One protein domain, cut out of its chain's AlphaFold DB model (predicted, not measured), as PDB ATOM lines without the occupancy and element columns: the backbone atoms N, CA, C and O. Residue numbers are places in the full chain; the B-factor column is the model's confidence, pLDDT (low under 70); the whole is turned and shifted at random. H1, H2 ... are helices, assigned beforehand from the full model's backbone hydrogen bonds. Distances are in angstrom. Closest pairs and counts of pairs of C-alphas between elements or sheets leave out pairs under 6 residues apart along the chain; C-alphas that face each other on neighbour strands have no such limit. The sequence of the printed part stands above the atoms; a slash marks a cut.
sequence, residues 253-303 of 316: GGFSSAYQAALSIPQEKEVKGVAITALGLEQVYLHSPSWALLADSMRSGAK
ATOM      1  N   GLY A 253      36.521 -46.842  28.031       77.94
ATOM      2  CA  GLY A 253      35.233 -46.386  27.506       77.94
ATOM      3  C   GLY A 253      34.046 -47.032  28.226       77.94
ATOM      4  O   GLY A 253      33.036 -46.370  28.434       77.94
ATOM      5  N   GLY A 254      34.194 -48.291  28.658       82.50
ATOM      6  CA  GLY A 254      33.144 -49.052  29.338       82.50
ATOM      7  C   GLY A 254      32.793 -48.525  30.730       82.50
ATOM      8  O   GLY A 254      31.614 -48.409  31.048       82.50
ATOM      9  N   PHE A 255      33.785 -48.157  31.549       81.94
ATOM     10  CA  PHE A 255      33.513 -47.584  32.871       81.94
ATOM     11  C   PHE A 255      32.827 -46.220  32.752       81.94
ATOM     12  O   PHE A 255      31.813 -45.978  33.400       81.94
ATOM     13  N   SER A 256      33.352 -45.342  31.889       81.94
ATOM     14  CA  SER A 256      32.794 -44.000  31.688       81.94
ATOM     15  C   SER A 256      31.349 -44.054  31.185       81.94
ATOM     16  O   SER A 256      30.483 -43.368  31.730       81.94
ATOM     17  N   SER A 257      31.056 -44.917  30.204       85.50
ATOM     18  CA  SER A 257      29.698 -45.069  29.674       85.50
ATOM     19  C   SER A 257      28.738 -45.673  30.698       85.50
ATOM     20  O   SER A 257      27.629 -45.166  30.856       85.50
ATOM     21  N   ALA A 258      29.159 -46.703  31.440       84.94
ATOM     22  CA  ALA A 258      28.342 -47.305  32.490       84.94
ATOM     23  C   ALA A 258      28.042 -46.303  33.614       84.94
ATOM     24  O   ALA A 258      26.902 -46.204  34.063       84.94
ATOM     25  N   TYR A 259      29.045 -45.530  34.034       85.75
ATOM     26  CA  TYR A 259      28.898 -44.503  35.060       85.75
ATOM     27  C   TYR A 259      27.969 -43.365  34.611       85.75
ATOM     28  O   TYR A 259      27.075 -42.973  35.357       85.75
ATOM     29  N   GLN A 260      28.116 -42.873  33.376       87.31
ATOM     30  CA  GLN A 260      27.213 -41.864  32.807       87.31
ATOM     31  C   GLN A 260      25.778 -42.380  32.671       87.31
ATOM     32  O   GLN A 260      24.840 -41.663  33.012       87.31
ATOM     33  N   ALA A 261      25.600 -43.625  32.225       87.38
ATOM     34  CA  ALA A 261      24.284 -44.249  32.146       87.38
ATOM     35  C   ALA A 261      23.634 -44.350  33.533       87.38
ATOM     36  O   ALA A 261      22.463 -44.015  33.689       87.38
ATOM     37  N   ALA A 262      24.399 -44.727  34.559       86.44
ATOM     38  CA  ALA A 262      23.894 -44.798  35.924       86.44
ATOM     39  C   ALA A 262      23.501 -43.417  36.486       86.44
ATOM     40  O   ALA A 262      22.481 -43.296  37.158       86.44
ATOM     41  N   LEU A 263      24.262 -42.364  36.166       86.94
ATOM     42  CA  LEU A 263      23.938 -40.984  36.549       86.94
ATOM     43  C   LEU A 263      22.745 -40.392  35.786       86.94
ATOM     44  O   LEU A 263      22.130 -39.448  36.272       86.94
ATOM     45  N   SER A 264      22.425 -40.920  34.604       86.50
ATOM     46  CA  SER A 264      21.289 -40.443  33.806       86.50
ATOM     47  C   SER A 264      19.929 -40.824  34.397       86.50
ATOM     48  O   SER A 264      18.918 -40.217  34.047       86.50
ATOM     49  N   ILE A 265      19.896 -41.810  35.302       83.88
ATOM     50  CA  ILE A 265      18.669 -42.236  35.971       83.88
ATOM     51  C   ILE A 265      18.297 -41.185  37.028       83.88
ATOM     52  O   ILE A 265      19.108 -40.914  37.920       83.88
ATOM     53  N   PRO A 266      17.086 -40.597  36.957       79.31
ATOM     54  CA  PRO A 266      16.651 -39.585  37.909       79.31
ATOM     55  C   PRO A 266      16.731 -40.105  39.343       79.31
ATOM     56  O   PRO A 266      16.225 -41.184  39.655       79.31
ATOM     57  N   GLN A 267      17.348 -39.324  40.225       78.25
ATOM     58  CA  GLN A 267      17.392 -39.637  41.649       78.25
ATOM     59  C   GLN A 267      16.345 -38.806  42.380       78.25
ATOM     60  O   GLN A 267      16.307 -37.587  42.242       78.25
ATOM     61  N   GLU A 268      15.519 -39.460  43.195       74.81
ATOM     62  CA  GLU A 268      14.471 -38.788  43.978       74.81
ATOM     63  C   GLU A 268      15.038 -37.765  44.972       74.81
ATOM     64  O   GLU A 268      14.365 -36.801  45.335       74.81
ATOM     65  N   LYS A 269      16.277 -37.975  45.436       77.56
ATOM     66  CA  LYS A 269      16.928 -37.111  46.416       77.56
ATOM     67  C   LYS A 269      18.417 -36.983  46.140       77.56
ATOM     68  O   LYS A 269      19.161 -37.953  46.257       77.56
ATOM     69  N   GLU A 270      18.865 -35.762  45.874       74.75
ATOM     70  CA  GLU A 270      20.290 -35.453  45.840       74.75
ATOM     71  C   GLU A 270      20.858 -35.411  47.264       74.75
ATOM     72  O   GLU A 270      20.367 -34.701  48.147       74.75
ATOM     73  N   VAL A 271      21.917 -36.186  47.500       79.12
ATOM     74  CA  VAL A 271      22.679 -36.165  48.750       79.12
ATOM     75  C   VAL A 271      24.050 -35.576  48.455       79.12
ATOM     76  O   VAL A 271      24.802 -36.092  47.631       79.12
ATOM     77  N   LYS A 272      24.402 -34.484  49.143       77.75
ATOM     78  CA  LYS A 272      25.671 -33.784  48.919       77.75
ATOM     79  C   LYS A 272      26.861 -34.731  49.117       77.75
ATOM     80  O   LYS A 272      27.006 -35.333  50.178       77.75
ATOM     81  N   GLY A 273      27.732 -34.810  48.112       75.19
ATOM     82  CA  GLY A 273      28.937 -35.648  48.140       75.19
ATOM     83  C   GLY A 273      28.712 -37.116  47.767       75.19
ATOM     84  O   GLY A 273      29.648 -37.903  47.863       75.19
ATOM     85  N   VAL A 274      27.507 -37.487  47.327       77.19
ATOM     86  CA  VAL A 274      27.179 -38.839  46.863       77.19
ATOM     87  C   VAL A 274      26.735 -38.758  45.408       77.19
ATOM     88  O   VAL A 274      25.745 -38.103  45.102       77.19
ATOM     89  N   ALA A 275      27.470 -39.417  44.511       80.06
ATOM     90  CA  ALA A 275      27.142 -39.425  43.085       80.06
ATOM     91  C   ALA A 275      25.875 -40.245  42.785       80.06
ATOM     92  O   ALA A 275      25.012 -39.816  42.024       80.06
ATOM     93  N   ILE A 276      25.751 -41.425  43.403       80.06
ATOM     94  CA  ILE A 276      24.582 -42.298  43.274       80.06
ATOM     95  C   ILE A 276      24.132 -42.726  44.664       80.06
ATOM     96  O   ILE A 276      24.881 -43.370  45.400       80.06
ATOM     97  N   THR A 277      22.924 -42.320  45.050       82.50
ATOM     98  CA  THR A 277      22.323 -42.726  46.328       82.50
ATOM     99  C   THR A 277      22.011 -44.220  46.343       82.50
ATOM    100  O   THR A 277      21.846 -44.831  45.294       82.50
ATOM    101  N   ALA A 278      21.882 -44.826  47.529       81.00
ATOM    102  CA  ALA A 278      21.514 -46.243  47.635       81.00
ATOM    103  C   ALA A 278      20.190 -46.551  46.910       81.00
ATOM    104  O   ALA A 278      20.104 -47.541  46.196       81.00
ATOM    105  N   LEU A 279      19.197 -45.658  47.024       80.75
ATOM    106  CA  LEU A 279      17.933 -45.765  46.289       80.75
ATOM    107  C   LEU A 279      18.132 -45.603  44.775       80.75
ATOM    108  O   LEU A 279      17.560 -46.365  44.003       80.75
ATOM    109  N   GLY A 280      18.982 -44.663  44.345       84.25
ATOM    110  CA  GLY A 280      19.359 -44.523  42.936       84.25
ATOM    111  C   GLY A 280      20.044 -45.775  42.381       84.25
ATOM    112  O   GLY A 280      19.759 -46.187  41.264       84.25
ATOM    113  N   LEU A 281      20.889 -46.434  43.175       85.81
ATOM    114  CA  LEU A 281      21.566 -47.675  42.797       85.81
ATOM    115  C   LEU A 281      20.567 -48.828  42.589       85.81
ATOM    116  O   LEU A 281      20.696 -49.577  41.626       85.81
ATOM    117  N   GLU A 282      19.536 -48.930  43.436       87.00
ATOM    118  CA  GLU A 282      18.440 -49.894  43.250       87.00
ATOM    119  C   GLU A 282      17.679 -49.642  41.942       87.00
ATOM    120  O   GLU A 282      17.392 -50.581  41.201       87.00
ATOM    121  N   GLN A 283      17.433 -48.375  41.592       86.25
ATOM    122  CA  GLN A 283      16.841 -48.025  40.297       86.25
ATOM    123  C   GLN A 283      17.746 -48.433  39.127       86.25
ATOM    124  O   GLN A 283      17.258 -48.973  38.136       86.25
ATOM    125  N   VAL A 284      19.065 -48.250  39.244       88.12
ATOM    126  CA  VAL A 284      20.038 -48.699  38.232       88.12
ATOM    127  C   VAL A 284      19.974 -50.216  38.031       88.12
ATOM    128  O   VAL A 284      19.977 -50.675  36.887       88.12
ATOM    129  N   TYR A 285      19.853 -50.998  39.108       89.62
ATOM    130  CA  TYR A 285      19.721 -52.458  39.020       89.62
ATOM    131  C   TYR A 285      18.435 -52.902  38.328       89.62
ATOM    132  O   TYR A 285      18.463 -53.859  37.557       89.62
ATOM    133  N   LEU A 286      17.329 -52.192  38.554       87.75
ATOM    134  CA  LEU A 286      16.057 -52.482  37.889       87.75
ATOM    135  C   LEU A 286      16.113 -52.209  36.380       87.75
ATOM    136  O   LEU A 286      15.526 -52.955  35.600       87.75
ATOM    137  N   HIS A 287      16.831 -51.164  35.960       86.50
ATOM    138  CA  HIS A 287      16.873 -50.733  34.560       86.50
ATOM    139  C   HIS A 287      17.986 -51.398  33.735       86.50
ATOM    140  O   HIS A 287      17.957 -51.320  32.506       86.50
ATOM    141  N   SER A 288      18.972 -52.047  34.365       87.06
ATOM    142  CA  SER A 288      20.086 -52.678  33.653       87.06
ATOM    143  C   SER A 288      20.427 -54.074  34.192       87.06
ATOM    144  O   SER A 288      21.021 -54.195  35.269       87.06
ATOM    145  N   PRO A 289      20.169 -55.138  33.402       85.69
ATOM    146  CA  PRO A 289      20.531 -56.509  33.764       85.69
ATOM    147  C   PRO A 289      22.026 -56.683  34.060       85.69
ATOM    148  O   PRO A 289      22.395 -57.417  34.971       85.69
ATOM    149  N   SER A 290      22.896 -55.970  33.339       85.44
ATOM    150  CA  SER A 290      24.345 -56.015  33.559       85.44
ATOM    151  C   SER A 290      24.754 -55.424  34.909       85.44
ATOM    152  O   SER A 290      25.666 -55.939  35.550       85.44
ATOM    153  N   TRP A 291      24.075 -54.366  35.366       86.81
ATOM    154  CA  TRP A 291      24.309 -53.792  36.693       86.81
ATOM    155  C   TRP A 291      23.744 -54.670  37.808       86.81
ATOM    156  O   TRP A 291      24.353 -54.746  38.873       86.81
ATOM    157  N   ALA A 292      22.628 -55.364  37.571       87.38
ATOM    158  CA  ALA A 292      22.050 -56.290  38.544       87.38
ATOM    159  C   ALA A 292      23.023 -57.422  38.924       87.38
ATOM    160  O   ALA A 292      23.083 -57.809  40.089       87.38
ATOM    161  N   LEU A 293      23.863 -57.881  37.984       87.12
ATOM    162  CA  LEU A 293      24.936 -58.852  38.259       87.12
ATOM    163  C   LEU A 293      25.972 -58.342  39.277       87.12
ATOM    164  O   LEU A 293      26.654 -59.137  39.919       87.12
ATOM    165  N   LEU A 294      26.098 -57.021  39.427       83.75
ATOM    166  CA  LEU A 294      27.032 -56.360  40.342       83.75
ATOM    167  C   LEU A 294      26.370 -55.943  41.663       83.75
ATOM    168  O   LEU A 294      27.029 -55.345  42.513       83.75
ATOM    169  N   ALA A 295      25.076 -56.215  41.854       85.06
ATOM    170  CA  ALA A 295      24.340 -55.722  43.016       85.06
ATOM    171  C   ALA A 295      24.938 -56.231  44.335       85.06
ATOM    172  O   ALA A 295      25.177 -55.447  45.255       85.06
ATOM    173  N   ASP A 296      25.257 -57.522  44.414       81.88
ATOM    174  CA  ASP A 296      25.793 -58.126  45.635       81.88
ATOM    175  C   ASP A 296      27.201 -57.617  45.969       81.88
ATOM    176  O   ASP A 296      27.487 -57.273  47.123       81.88
ATOM    177  N   SER A 297      28.070 -57.484  44.960       76.38
ATOM    178  CA  SER A 297      29.427 -56.959  45.143       76.38
ATOM    179  C   SER A 297      29.397 -55.495  45.586       76.38
ATOM    180  O   SER A 297      30.025 -55.150  46.585       76.38
ATOM    181  N   MET A 298      28.584 -54.652  44.951       78.19
ATOM    182  CA  MET A 298      28.442 -53.234  45.298       78.19
ATOM    183  C   MET A 298      27.819 -53.018  46.684       78.19
ATOM    184  O   MET A 298      28.321 -52.218  47.478       78.19
ATOM    185  N   ARG A 299      26.769 -53.775  47.030       76.12
ATOM    186  CA  ARG A 299      26.148 -53.728  48.366       76.12
ATOM    187  C   ARG A 299      27.121 -54.173  49.459       76.12
ATOM    188  O   ARG A 299      27.106 -53.622  50.562       76.12
ATOM    189  N   SER A 300      27.986 -55.150  49.175       68.38
ATOM    190  CA  SER A 300      29.024 -55.594  50.113       68.38
ATOM    191  C   SER A 300      30.171 -54.579  50.250       68.38
ATOM    192  O   SER A 300      30.582 -54.276  51.374       68.38
ATOM    193  N   GLY A 301      30.607 -53.978  49.137       63.28
ATOM    194  CA  GLY A 301      31.673 -52.976  49.065       63.28
ATOM    195  C   GLY A 301      31.306 -51.612  49.657       63.28
ATOM    196  O   GLY A 301      32.191 -50.864  50.066       63.28
ATOM    197  N   ALA A 302      30.014 -51.296  49.795       59.09
ATOM    198  CA  ALA A 302      29.543 -50.077  50.457       59.09
ATOM    199  C   ALA A 302      29.655 -50.123  51.997       59.09
ATOM    200  O   ALA A 302      29.706 -49.075  52.646       59.09
ATOM    201  N   LYS A 303      29.725 -51.314  52.613       53.28
ATOM    202  CA  LYS A 303      29.725 -51.494  54.084       53.28
ATOM    203  C   LYS A 303      30.906 -50.833  54.826       53.28
ATOM    204  O   LYS A 303      30.684 -50.284  55.911       53.28
TER     205      LYS A 303
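This is residues 253 to 303 of the 316 residues of an uncharacterized protein of Gammaproteobacteria bacterium (UniProt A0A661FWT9). Four short helices make few contacts: H1 comes in almost at right angles toward H2, the short H3 sits at the last end of H2, and H4 runs back the opposite way to H2. Between H1 and H2 the chain swings out in a wide loop, residues 265 to 277. Look for 51 printed residues with four named helices, in the order H1, H2, H3, H4, and no named strand; the class is all helix. The whole is compact, with a radius of gyration of the C-alphas of 10.7 A and spans of 26 by 25 by 19 A.

Start at H1, residues 253 to 264, and look across to H2, residues 278 to 287. They are close but not clearly touching, the closest C-alphas being those of Ala 262 and Val 284, 6.0 A apart, and their lines are only just about perpendicular at 70.4 degrees. H3, residues 289 to 292, touches H2 only at the corner, where the closest C-alphas, of Tyr 285 and Ala 292, are 4.5 A apart. H4, residues 295 to 301, is close to H2 but not clearly touching, with C-alphas 285 and 295 closest at 6.9 A; the two run opposite ways at a shallow tilt of 27 degrees. H3 and H4 meet only through their link, and H1 is apart from both. In H1, H2 and H4 every O i to N i+4 pair is within hydrogen-bond range; H3 is too short for one, and its 1 O i to N i+3 pair is within range.

Find C-alpha 253 at (35.233, -46.386, 27.506); from there H1 runs 16.4 A to C-alpha 264. H2 begins at C-alpha 278, at (21.514, -46.243, 47.635), and covers 14.6 A. H3 spans 5.0 A, and H4 runs 9.9 A to C-alpha 301 at (31.673, -52.976, 49.065).

The C-alphas farthest apart, of Gly 253 and Lys 269, are 27.9 A apart. The printed part has no cut; the link from H1 to H2 is long, and the other two are tight. Mean pLDDT of the printed part is 81.1, with residues 300 to 303 under 70.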